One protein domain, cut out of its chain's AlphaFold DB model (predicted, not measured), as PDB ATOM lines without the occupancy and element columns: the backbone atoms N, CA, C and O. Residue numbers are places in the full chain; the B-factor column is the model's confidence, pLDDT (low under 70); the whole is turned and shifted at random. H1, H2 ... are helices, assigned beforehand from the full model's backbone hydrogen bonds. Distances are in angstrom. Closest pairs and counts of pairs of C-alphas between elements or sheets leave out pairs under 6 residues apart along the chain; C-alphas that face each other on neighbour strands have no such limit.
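AT A GLANCE: This is residues 2 to 91 of the 109 residues of an uncharacterized protein of Phytophthora parasitica (UniProt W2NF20). One long helix, H2, runs along the domain like a spine, and the shorter helices lie to one side of it: H1 slants away from its first part, H6 crosses it about perpendicular near its middle, and H5 runs back over its later part. Past the far end of H2 the short helices H3 and H4 make a turn that leads back to H5, with H4 touching no helix, while residues 16 to 29 loop from the end of H1 to the start of H2. The printed part has 90 residues with six named helices, H1 to H6 in order, and no named strand; the class is all helix. It is only just compact, close to loose, with a radius of gyration of the C-alphas of 14.6 A, and its elongated outline spans 44 by 26 by 19 A.

HOW THE PARTS SIT: The hub is H2, residues 30 to 53, which touches three other helices. H1, residues 2 to 15, touches H2 with residues 2 to 6 alone; the closest C-alphas, of Ser 2 and Cys 33, are 5.3 A apart. Their tilt is 67 degrees, steep but only just short of about perpendicular, and they run the same way. H6, residues 81 to 89, touches H2 at residues 40 to 44 alone, about perpendicular at 81 degrees; the closest C-alphas are those of Tyr 44 and Tyr 81, 6.3 A apart. H6 also touches H1, closest at the C-alphas of Cys 9 and Val 83, 7.2 A apart, opposite ways at 37 degrees, only just steep. H5, residues 70 to 77, touches H2 at residues 43 to 51 alone, closest at the C-alphas of Thr 47 and Ala 77, 6.6 A apart; it too runs opposite ways at 37 degrees, only just steep. H3, residues 55 to 58, touches H5, closest at the C-alphas of Gly 56 and Leu 70, 6.4 A apart. H4, residues 61 to 65, is only just apart from H5, the closest C-alphas being 8.5 A apart. Every O i to N i+4 pair is within hydrogen-bond range in H1, H2, H4, H5 and H6; H3 is too short for such a pair.

IN THESE COORDINATES: H2 is 34.2 A long, from C-alpha 30 at (203.968, 342.013, 302.830) to C-alpha 53 at (199.516, 311.251, 317.026). H1 measures 19.8 A, H5 10.6 A, H6 10.3 A, H3 6.3 A and H4 6.1 A. H6 ends with C-alpha 89 at (196.241, 320.037, 304.158).

THE WHOLE: The two farthest C-alphas, of Gly 30 and Thr 65, are 44.6 A apart. The printed part has no cut. The link from H1 to H2 is long; the other four are tight. Mean pLDDT of the printed part is 74.0, with residues 2 to 28, 30, 33 to 34, 63 to 65 and 90 to 91 under 70.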
ATOM      1  N   SER A   2     200.356 334.732 300.887       54.75
ATOM      2  CA  SER A   2     199.909 335.357 302.146       54.75
ATOM      3  C   SER A   2     198.577 336.114 302.034       54.75
ATOM      4  O   SER A   2     197.719 335.961 302.895       54.75
ATOM      5  N   GLU A   3     198.372 336.853 300.942       58.53
ATOM      6  CA  GLU A   3     197.101 337.535 300.645       58.53
ATOM      7  C   GLU A   3     195.946 336.538 300.460       58.53
ATOM      8  O   GLU A   3     194.847 336.768 300.941       58.53
ATOM      9  N   TYR A   4     196.214 335.369 299.870       62.84
ATOM     10  CA  TYR A   4     195.213 334.309 299.719       62.84
ATOM     11  C   TYR A   4     194.762 333.747 301.074       62.84
ATOM     12  O   TYR A   4     193.576 333.498 301.265       62.84
ATOM     13  N   VAL A   5     195.681 333.598 302.034       60.84
ATOM     14  CA  VAL A   5     195.344 333.178 303.404       60.84
ATOM     15  C   VAL A   5     194.570 334.272 304.132       60.84
ATOM     16  O   VAL A   5     193.575 333.969 304.775       60.84
ATOM     17  N   PHE A   6     194.967 335.539 303.984       65.25
ATOM     18  CA  PHE A   6     194.218 336.668 304.534       65.25
ATOM     19  C   PHE A   6     192.773 336.694 304.015       65.25
ATOM     20  O   PHE A   6     191.839 336.663 304.813       65.25
ATOM     21  N   THR A   7     192.589 336.656 302.694       66.50
ATOM     22  CA  THR A   7     191.268 336.648 302.054       66.50
ATOM     23  C   THR A   7     190.460 335.416 302.443       66.50
ATOM     24  O   THR A   7     189.269 335.536 302.702       66.50
ATOM     25  N   SER A   8     191.094 334.245 302.545       66.94
ATOM     26  CA  SER A   8     190.409 333.013 302.948       66.94
ATOM     27  C   SER A   8     189.964 333.063 304.411       66.94
ATOM     28  O   SER A   8     188.813 332.759 304.693       66.94
ATOM     29  N   CYS A   9     190.816 333.528 305.333       64.88
ATOM     30  CA  CYS A   9     190.442 333.720 306.737       64.88
ATOM     31  C   CYS A   9     189.301 334.735 306.886       64.88
ATOM     32  O   CYS A   9     188.338 334.472 307.598       64.88
ATOM     33  N   VAL A  10     189.387 335.881 306.199       66.56
ATOM     34  CA  VAL A  10     188.341 336.917 306.222       66.56
ATOM     35  C   VAL A  10     187.030 336.392 305.634       66.56
ATOM     36  O   VAL A  10     185.978 336.609 306.228       66.56
ATOM     37  N   LYS A  11     187.084 335.654 304.518       69.56
ATOM     38  CA  LYS A  11     185.906 335.023 303.913       69.56
ATOM     39  C   LYS A  11     185.248 334.031 304.869       69.56
ATOM     40  O   LYS A  11     184.033 334.056 304.986       69.56
ATOM     41  N   THR A  12     186.014 333.211 305.585       67.50
ATOM     42  CA  THR A  12     185.430 332.279 306.560       67.50
ATOM     43  C   THR A  12     184.741 333.006 307.711       67.50
ATOM     44  O   THR A  12     183.624 332.631 308.046       67.50
ATOM     45  N   PHE A  13     185.336 334.069 308.269       65.62
ATOM     46  CA  PHE A  13     184.654 334.868 309.297       65.62
ATOM     47  C   PHE A  13     183.308 335.407 308.788       65.62
ATOM     48  O   PHE A  13     182.301 335.298 309.479       65.62
ATOM     49  N   ILE A  14     183.274 335.914 307.550       66.38
ATOM     50  CA  ILE A  14     182.045 336.403 306.907       66.38
ATOM     51  C   ILE A  14     181.028 335.270 306.700       66.38
ATOM     52  O   ILE A  14     179.866 335.431 307.064       66.38
ATOM     53  N   ASP A  15     181.452 334.127 306.153       68.88
ATOM     54  CA  ASP A  15     180.580 332.977 305.873       68.88
ATOM     55  C   ASP A  15     179.996 332.363 307.162       68.88
ATOM     56  O   ASP A  15     178.884 331.839 307.151       68.88
ATOM     57  N   GLN A  16     180.728 332.438 308.277       63.91
ATOM     58  CA  GLN A  16     180.293 331.963 309.596       63.91
ATOM     59  C   GLN A  16     179.439 332.988 310.359       63.91
ATOM     60  O   GLN A  16     178.903 332.662 311.416       63.91
ATOM     61  N   GLY A  17     179.299 334.217 309.848       60.91
ATOM     62  CA  GLY A  17     178.628 335.308 310.560       60.91
ATOM     63  C   GLY A  17     179.385 335.793 311.802       60.91
ATOM     64  O   GLY A  17     178.810 336.483 312.642       60.91
ATOM     65  N   GLU A  18     180.665 335.439 311.922       63.47
ATOM     66  CA  GLU A  18     181.518 335.788 313.052       63.47
ATOM     67  C   GLU A  18     182.149 337.175 312.839       63.47
ATOM     68  O   GLU A  18     182.537 337.538 311.719       63.47
ATOM     69  N   PRO A  19     182.303 337.986 313.900       59.75
ATOM     70  CA  PRO A  19     182.958 339.275 313.786       59.75
ATOM     71  C   PRO A  19     184.425 339.082 313.394       59.75
ATOM     72  O   PRO A  19     185.194 338.409 314.081       59.75
ATOM     73  N   ILE A  20     184.833 339.733 312.304       62.94
ATOM     74  CA  ILE A  20     186.230 339.754 311.864       62.94
ATOM     75  C   ILE A  20     187.079 340.347 313.004       62.94
ATOM     76  O   ILE A  20     186.890 341.517 313.358       62.94
ATOM     77  N   PRO A  21     188.034 339.597 313.588       65.12
ATOM     78  CA  PRO A  21     188.809 340.106 314.711       65.12
ATOM     79  C   PRO A  21     189.587 341.359 314.303       65.12
ATOM     80  O   PRO A  21     190.174 341.381 313.226       65.12
ATOM     81  N   ALA A  22     189.692 342.361 315.185       63.75
ATOM     82  CA  ALA A  22     190.303 343.677 314.911       63.75
ATOM     83  C   ALA A  22     191.768 343.658 314.409       63.75
ATOM     84  O   ALA A  22     192.307 344.685 314.009       63.75
ATOM     85  N   LYS A  23     192.413 342.485 314.392       58.75
ATOM     86  CA  LYS A  23     193.728 342.225 313.783       58.75
ATOM     87  C   LYS A  23     193.685 341.919 312.274       58.75
ATOM     88  O   LYS A  23     194.740 341.920 311.650       58.75
ATOM     89  N   TYR A  24     192.513 341.653 311.698       60.94
ATOM     90  CA  TYR A  24     192.276 341.382 310.271       60.94
ATOM     91  C   TYR A  24     191.725 342.557 309.414       60.94
ATOM     92  O   TYR A  24     191.838 342.449 308.201       60.94
ATOM     93  N   PRO A  25     191.158 343.675 309.920       56.28
ATOM     94  CA  PRO A  25     190.600 344.730 309.065       56.28
ATOM     95  C   PRO A  25     191.647 345.701 308.494       56.28
ATOM     96  O   PRO A  25     191.336 346.469 307.587       56.28
ATOM     97  N   VAL A  26     192.890 345.692 308.987       60.62
ATOM     98  CA  VAL A  26     193.966 346.524 308.430       60.62
ATOM     99  C   VAL A  26     194.679 345.710 307.361       60.62
ATOM    100  O   VAL A  26     195.212 344.649 307.673       60.62
ATOM    101  N   LYS A  27     194.692 346.186 306.111       63.44
ATOM    102  CA  LYS A  27     195.458 345.579 305.011       63.44
ATOM    103  C   LYS A  27     196.883 345.289 305.493       63.44
ATOM    104  O   LYS A  27     197.628 346.216 305.805       63.44
ATOM    105  N   TRP A  28     197.244 344.014 305.600       65.12
ATOM    106  CA  TRP A  28     198.570 343.622 306.071       65.12
ATOM    107  C   TRP A  28     199.611 343.956 305.004       65.12
ATOM    108  O   TRP A  28     199.456 343.576 303.843       65.12
ATOM    109  N   ASP A  29     200.691 344.632 305.394       71.31
ATOM    110  CA  ASP A  29     201.868 344.756 304.535       71.31
ATOM    111  C   ASP A  29     202.486 343.371 304.255       71.31
ATOM    112  O   ASP A  29     202.178 342.382 304.929       71.31
ATOM    113  N   GLY A  30     203.370 343.282 303.257       68.06
ATOM    114  CA  GLY A  30     203.968 342.013 302.830       68.06
ATOM    115  C   GLY A  30     204.711 341.257 303.944       68.06
ATOM    116  O   GLY A  30     204.626 340.029 304.009       68.06
ATOM    117  N   HIS A  31     205.373 341.969 304.856       73.88
ATOM    118  CA  HIS A  31     206.120 341.381 305.967       73.88
ATOM    119  C   HIS A  31     205.179 340.858 307.063       73.88
ATOM    120  O   HIS A  31     205.333 339.730 307.545       73.88
ATOM    121  N   THR A  32     204.151 341.631 307.409       71.12
ATOM    122  CA  THR A  32     203.077 341.223 308.323       71.12
ATOM    123  C   THR A  32     202.347 340.000 307.774       71.12
ATOM    124  O   THR A  32     202.133 339.023 308.490       71.12
ATOM    125  N   CYS A  33     202.058 339.999 306.476       69.69
ATOM    126  CA  CYS A  33     201.508 338.876 305.733       69.69
ATOM    127  C   CYS A  33     202.349 337.593 305.883       69.69
ATOM    128  O   CYS A  33     201.809 336.538 306.220       69.69
ATOM    129  N   GLN A  34     203.664 337.670 305.657       68.19
ATOM    130  CA  GLN A  34     204.572 336.526 305.796       68.19
ATOM    131  C   GLN A  34     204.689 336.044 307.248       68.19
ATOM    132  O   GLN A  34     204.594 334.845 307.504       68.19
ATOM    133  N   SER A  35     204.823 336.962 308.208       75.81
ATOM    134  CA  SER A  35     204.901 336.630 309.639       75.81
ATOM    135  C   SER A  35     203.630 335.938 310.136       75.81
ATOM    136  O   SER A  35     203.691 334.928 310.840       75.81
ATOM    137  N   ARG A  36     202.455 336.440 309.737       73.81
ATOM    138  CA  ARG A  36     201.158 335.833 310.069       73.81
ATOM    139  C   ARG A  36     200.967 334.493 309.370       73.81
ATOM    140  O   ARG A  36     200.443 333.573 309.991       73.81
ATOM    141  N   TRP A  37     201.414 334.355 308.123       75.62
ATOM    142  CA  TRP A  37     201.415 333.069 307.426       75.62
ATOM    143  C   TRP A  37     202.261 332.036 308.177       75.62
ATOM    144  O   TRP A  37     201.762 330.962 308.497       75.62
ATOM    145  N   ALA A  38     203.500 332.385 308.535       77.38
ATOM    146  CA  ALA A  38     204.411 331.489 309.243       77.38
ATOM    147  C   ALA A  38     203.858 331.074 310.612       77.38
ATOM    148  O   ALA A  38     203.946 329.904 310.983       77.38
ATOM    149  N   PHE A  39     203.238 332.013 311.336       82.44
ATOM    150  CA  PHE A  39     202.553 331.726 312.593       82.44
ATOM    151  C   PHE A  39     201.408 330.724 312.396       82.44
ATOM    152  O   PHE A  39     201.425 329.665 313.015       82.44
ATOM    153  N   ASN A  40     200.451 331.021 311.508       79.25
ATOM    154  CA  ASN A  40     199.292 330.151 311.287       79.25
ATOM    155  C   ASN A  40     199.706 328.768 310.771       79.25
ATOM    156  O   ASN A  40     199.193 327.763 311.249       79.25
ATOM    157  N   PHE A  41     200.676 328.696 309.855       81.75
ATOM    158  CA  PHE A  41     201.189 327.429 309.338       81.75
ATOM    159  C   PHE A  41     201.872 326.592 310.427       81.75
ATOM    160  O   PHE A  41     201.659 325.382 310.508       81.75
ATOM    161  N   LYS A  42     202.672 327.224 311.297       85.81
ATOM    162  CA  LYS A  42     203.304 326.545 312.437       85.81
ATOM    163  C   LYS A  42     202.259 326.009 313.414       85.81
ATOM    164  O   LYS A  42     202.353 324.849 313.806       85.81
ATOM    165  N   THR A  43     201.280 326.832 313.790       86.44
ATOM    166  CA  THR A  43     200.204 326.439 314.710       86.44
ATOM    167  C   THR A  43     199.383 325.291 314.128       86.44
ATOM    168  O   THR A  43     199.230 324.270 314.791       86.44
ATOM    169  N   TYR A  44     198.972 325.394 312.861       87.75
ATOM    170  CA  TYR A  44     198.277 324.327 312.143       87.75
ATOM    171  C   TYR A  44     199.066 323.014 312.151       87.75
ATOM    172  O   TYR A  44     198.525 321.991 312.561       87.75
ATOM    173  N   LYS A  45     200.350 323.027 311.760       88.62
ATOM    174  CA  LYS A  45     201.165 321.801 311.741       88.62
ATOM    175  C   LYS A  45     201.263 321.159 313.117       88.62
ATOM    176  O   LYS A  45     201.102 319.951 313.222       88.62
ATOM    177  N   ASN A  46     201.506 321.950 314.161       89.94
ATOM    178  CA  ASN A  46     201.598 321.425 315.521       89.94
ATOM    179  C   ASN A  46     200.277 320.777 315.959       89.94
ATOM    180  O   ASN A  46     200.289 319.675 316.507       89.94
ATOM    181  N   THR A  47     199.149 321.436 315.684       88.81
ATOM    182  CA  THR A  47     197.816 320.912 315.999       88.81
ATOM    183  C   THR A  47     197.504 319.657 315.192       88.81
ATOM    184  O   THR A  47     197.073 318.672 315.778       88.81
ATOM    185  N   LYS A  48     197.802 319.629 313.889       88.25
ATOM    186  CA  LYS A  48     197.602 318.445 313.044       88.25
ATOM    187  C   LYS A  48     198.460 317.270 313.498       88.25
ATOM    188  O   LYS A  48     197.939 316.187 313.712       88.25
ATOM    189  N   THR A  49     199.749 317.494 313.764       88.50
ATOM    190  CA  THR A  49     200.630 316.456 314.320       88.50
ATOM    191  C   THR A  49     200.092 315.914 315.640       88.50
ATOM    192  O   THR A  49     200.135 314.707 315.863       88.50
ATOM    193  N   ARG A  50     199.566 316.772 316.520       87.56
ATOM    194  CA  ARG A  50     198.943 316.324 317.770       87.56
ATOM    195  C   ARG A  50     197.669 315.514 317.515       87.56
ATOM    196  O   ARG A  50     197.499 314.483 318.151       87.56
ATOM    197  N   LEU A  51     196.818 315.946 316.587       86.81
ATOM    198  CA  LEU A  51     195.589 315.244 316.210       86.81
ATOM    199  C   LEU A  51     195.876 313.861 315.614       86.81
ATOM    200  O   LEU A  51     195.217 312.894 315.974       86.81
ATOM    201  N   ASP A  52     196.904 313.765 314.772       84.62
ATOM    202  CA  ASP A  52     197.300 312.522 314.111       84.62
ATOM    203  C   ASP A  52     198.023 311.551 315.067       84.62
ATOM    204  O   ASP A  52     197.990 310.340 314.863       84.62
ATOM    205  N   SER A  53     198.702 312.064 316.103       83.69
ATOM    206  CA  SER A  53     199.516 311.251 317.026       83.69
ATOM    207  C   SER A  53     198.840 310.905 318.352       83.69
ATOM    208  O   SER A  53     199.265 309.956 319.012       83.69
ATOM    209  N   GLN A  54     197.815 311.652 318.771       83.19
ATOM    210  CA  GLN A  54     197.129 311.450 320.047       83.19
ATOM    211  C   GLN A  54     195.647 311.160 319.823       83.19
ATOM    212  O   GLN A  54     194.884 312.033 319.407       83.19
ATOM    213  N   THR A  55     195.215 309.951 320.185       76.56
ATOM    214  CA  THR A  55     193.795 309.581 320.205       76.56
ATOM    215  C   THR A  55     193.016 310.555 321.090       76.56
ATOM    216  O   THR A  55     193.402 310.812 322.231       76.56
ATOM    217  N   GLY A  56     191.943 311.143 320.554       77.19
ATOM    218  CA  GLY A  56     191.145 312.143 321.271       77.19
ATOM    219  C   GLY A  56     191.892 313.449 321.566       77.19
ATOM    220  O   GLY A  56     191.494 314.172 322.472       77.19
ATOM    221  N   PHE A  57     192.988 313.748 320.853       82.56
ATOM    222  CA  PHE A  57     193.813 314.952 321.045       82.56
ATOM    223  C   PHE A  57     194.403 315.084 322.463       82.56
ATOM    224  O   PHE A  57     194.804 316.170 322.888       82.56
ATOM    225  N   GLY A  58     194.468 313.975 323.206       78.00
ATOM    226  CA  GLY A  58     194.899 313.956 324.603       78.00
ATOM    227  C   GLY A  58     193.882 314.557 325.576       78.00
ATOM    228  O   GLY A  58     194.284 314.977 326.658       78.00
ATOM    229  N   LEU A  59     192.604 314.643 325.191       80.25
ATOM    230  CA  LEU A  59     191.519 314.931 326.127       80.25
ATOM    231  C   LEU A  59     191.348 313.758 327.094       80.25
ATOM    232  O   LEU A  59     191.334 312.596 326.680       80.25
ATOM    233  N   ASP A  60     191.212 314.075 328.376       78.81
ATOM    234  CA  ASP A  60     190.871 313.103 329.409       78.81
ATOM    235  C   ASP A  60     189.345 312.960 329.569       78.81
ATOM    236  O   ASP A  60     188.551 313.764 329.067       78.81
ATOM    237  N   GLU A  61     188.917 311.905 330.268       71.69
ATOM    238  CA  GLU A  61     187.494 311.646 330.503       71.69
ATOM    239  C   GLU A  61     186.815 312.780 331.287       71.69
ATOM    240  O   GLU A  61     185.656 313.087 331.011       71.69
ATOM    241  N   SER A  62     187.518 313.463 332.200       74.00
ATOM    242  CA  SER A  62     186.962 314.609 332.937       74.00
ATOM    243  C   SER A  62     186.622 315.784 332.022       74.00
ATOM    244  O   SER A  62     185.520 316.322 332.110       74.00
ATOM    245  N   GLN A  63     187.498 316.128 331.077       67.31
ATOM    246  CA  GLN A  63     187.259 317.180 330.091       67.31
ATOM    247  C   GLN A  63     186.111 316.819 329.145       67.31
ATOM    248  O   GLN A  63     185.304 317.679 328.791       67.31
ATOM    249  N   ASN A  64     185.982 315.539 328.792       66.19
ATOM    250  CA  ASN A  64     184.841 315.059 328.018       66.19
ATOM    251  C   ASN A  64     183.522 315.169 328.813       66.19
ATOM    252  O   ASN A  64     182.493 315.565 328.268       66.19
ATOM    253  N   THR A  65     183.555 314.889 330.120       67.06
ATOM    254  CA  THR A  65     182.379 314.973 331.011       67.06
ATOM    255  C   THR A  65     181.927 316.422 331.243       67.06
ATOM    256  O   THR A  65     180.739 316.683 331.413       67.06
ATOM    257  N   GLU A  66     182.850 317.383 331.160       75.81
ATOM    258  CA  GLU A  66     182.567 318.827 331.160       75.81
ATOM    259  C   GLU A  66     182.029 319.348 329.810       75.81
ATOM    260  O   GLU A  66     181.810 320.549 329.635       75.81
ATOM    261  N   GLY A  67     181.803 318.459 328.836       73.50
ATOM    262  CA  GLY A  67     181.273 318.807 327.519       73.50
ATOM    263  C   GLY A  67     182.306 319.440 326.584       73.50
ATOM    264  O   GLY A  67     181.933 320.069 325.591       73.50
ATOM    265  N   LYS A  68     183.608 319.304 326.877       79.06
ATOM    266  CA  LYS A  68     184.664 319.744 325.962       79.06
ATOM    267  C   LYS A  68     184.808 318.734 324.832       79.06
ATOM    268  O   LYS A  68     185.350 317.649 325.017       79.06
ATOM    269  N   THR A  69     184.334 319.109 323.648       85.06
ATOM    270  CA  THR A  69     184.471 318.265 322.461       85.06
ATOM    271  C   THR A  69     185.870 318.365 321.859       85.06
ATOM    272  O   THR A  69     186.606 319.337 322.078       85.06
ATOM    273  N   LEU A  70     186.220 317.358 321.060       82.44
ATOM    274  CA  LEU A  70     187.454 317.321 320.284       82.44
ATOM    275  C   LEU A  70     187.583 318.558 319.386       82.44
ATOM    276  O   LEU A  70     188.630 319.198 319.371       82.44
ATOM    277  N   GLU A  71     186.506 318.934 318.700       81.81
ATOM    278  CA  GLU A  71     186.462 320.083 317.793       81.81
ATOM    279  C   GLU A  71     186.791 321.377 318.539       81.81
ATOM    280  O   GLU A  71     187.615 322.168 318.087       81.81
ATOM    281  N   LYS A  72     186.211 321.567 319.730       81.94
ATOM    282  CA  LYS A  72     186.475 322.748 320.554       81.94
ATOM    283  C   LYS A  72     187.924 322.784 321.038       81.94
ATOM    284  O   LYS A  72     188.550 323.839 321.020       81.94
ATOM    285  N   ALA A  73     188.479 321.642 321.440       85.00
ATOM    286  CA  ALA A  73     189.871 321.551 321.872       85.00
ATOM    287  C   ALA A  73     190.866 321.828 320.730       85.00
ATOM    288  O   ALA A  73     191.902 322.462 320.945       85.00
ATOM    289  N   VAL A  74     190.540 321.375 319.519       85.06
ATOM    290  CA  VAL A  74     191.319 321.631 318.303       85.06
ATOM    291  C   VAL A  74     191.261 323.111 317.920       85.06
ATOM    292  O   VAL A  74     192.308 323.710 317.673       85.06
ATOM    293  N   GLU A  75     190.075 323.718 317.943       81.75
ATOM    294  CA  GLU A  75     189.868 325.132 317.611       81.75
ATOM    295  C   GLU A  75     190.510 326.075 318.652       81.75
ATOM    296  O   GLU A  75     191.092 327.100 318.298       81.75
ATOM    297  N   GLU A  76     190.499 325.706 319.940       82.62
ATOM    298  CA  GLU A  76     191.235 326.417 320.998       82.62
ATOM    299  C   GLU A  76     192.756 326.373 320.772       82.62
ATOM    300  O   GLU A  76     193.453 327.364 320.999       82.62
ATOM    301  N   ALA A  77     193.284 325.231 320.322       83.06
ATOM    302  CA  ALA A  77     194.712 325.062 320.051       83.06
ATOM    303  C   ALA A  77     195.154 325.747 318.747       83.06
ATOM    304  O   ALA A  77     196.282 326.237 318.650       83.06
ATOM    305  N   CYS A  78     194.283 325.780 317.738       83.88
ATOM    306  CA  CYS A  78     194.507 326.459 316.472       83.88
ATOM    307  C   CYS A  78     193.209 327.119 315.996       83.88
ATOM    308  O   CYS A  78     192.387 326.449 315.371       83.88
ATOM    309  N   PRO A  79     193.048 328.435 316.207       80.69
ATOM    310  CA  PRO A  79     191.916 329.155 315.647       80.69
ATOM    311  C   PRO A  79     191.875 328.996 314.127       80.69
ATOM    312  O   PRO A  79     192.907 329.137 313.463       80.69
ATOM    313  N   LEU A  80     190.685 328.751 313.585       76.50
ATOM    314  CA  LEU A  80     190.422 328.447 312.181       76.50
ATOM    315  C   LEU A  80     191.065 327.141 311.701       76.50
ATOM    316  O   LEU A  80     191.399 327.041 310.518       76.50
ATOM    317  N   TYR A  81     191.261 326.146 312.574       83.88
ATOM    318  CA  TYR A  81     191.977 324.915 312.219       83.88
ATOM    319  C   TYR A  81     191.440 324.290 310.933       83.88
ATOM    320  O   TYR A  81     192.219 324.013 310.031       83.88
ATOM    321  N   TYR A  82     190.123 324.140 310.804       78.69
ATOM    322  CA  TYR A  82     189.503 323.505 309.637       78.69
ATOM    323  C   TYR A  82     189.683 324.309 308.342       78.69
ATOM    324  O   TYR A  82     189.856 323.739 307.266       78.69
ATOM    325  N   VAL A  83     189.716 325.640 308.437       76.44
ATOM    326  CA  VAL A  83     190.037 326.514 307.298       76.44
ATOM    327  C   VAL A  83     191.498 326.344 306.907       76.44
ATOM    328  O   VAL A  83     191.828 326.242 305.729       76.44
ATOM    329  N   LEU A  84     192.388 326.301 307.898       78.19
ATOM    330  CA  LEU A  84     193.814 326.104 307.680       78.19
ATOM    331  C   LEU A  84     194.117 324.689 307.171       78.19
ATOM    332  O   LEU A  84     195.006 324.546 306.344       78.19
ATOM    333  N   ASP A  85     193.364 323.671 307.581       81.94
ATOM    334  CA  ASP A  85     193.468 322.300 307.074       81.94
ATOM    335  C   ASP A  85     193.011 322.220 305.616       81.94
ATOM    336  O   ASP A  85     193.703 321.623 304.802       81.94
ATOM    337  N   TYR A  86     191.954 322.935 305.224       76.06
ATOM    338  CA  TYR A  86     191.609 323.079 303.807       76.06
ATOM    339  C   TYR A  86     192.711 323.800 303.007       76.06
ATOM    340  O   TYR A  86     193.084 323.382 301.911       76.06
ATOM    341  N   LEU A  87     193.285 324.876 303.557       73.88
ATOM    342  CA  LEU A  87     194.298 325.685 302.866       73.88
ATOM    343  C   LEU A  87     195.674 325.013 302.784       73.88
ATOM    344  O   LEU A  87     196.394 325.193 301.799       73.88
ATOM    345  N   PHE A  88     196.070 324.294 303.832       75.38
ATOM    346  CA  PHE A  88     197.403 323.720 303.994       75.38
ATOM    347  C   PHE A  88     197.427 322.203 303.895       75.38
ATOM    348  O   PHE A  88     198.471 321.670 303.540       75.38
ATOM    349  N   GLY A  89     196.338 321.500 304.201       70.69
ATOM    350  CA  GLY A  89     196.241 320.037 304.158       70.69
ATOM    351  C   GLY A  89     196.593 319.462 302.797       70.69
ATOM    352  O   GLY A  89     197.404 318.544 302.731       70.69
ATOM    353  N   GLU A  90     196.115 320.076 301.713       60.47
ATOM    354  CA  GLU A  90     196.483 319.663 300.350       60.47
ATOM    355  C   GLU A  90     197.768 320.330 299.824       60.47
ATOM    356  O   GLU A  90     198.368 319.863 298.858       60.47
ATOM    357  N   ARG A  91     198.230 321.423 300.451       55.44
ATOM    358  CA  ARG A  91     199.339 322.263 299.951       55.44
ATOM    359  C   ARG A  91     200.624 322.197 300.777       55.44
ATOM    360  O   ARG A  91     201.493 323.047 300.591       55.44
TER     361      ARG A  91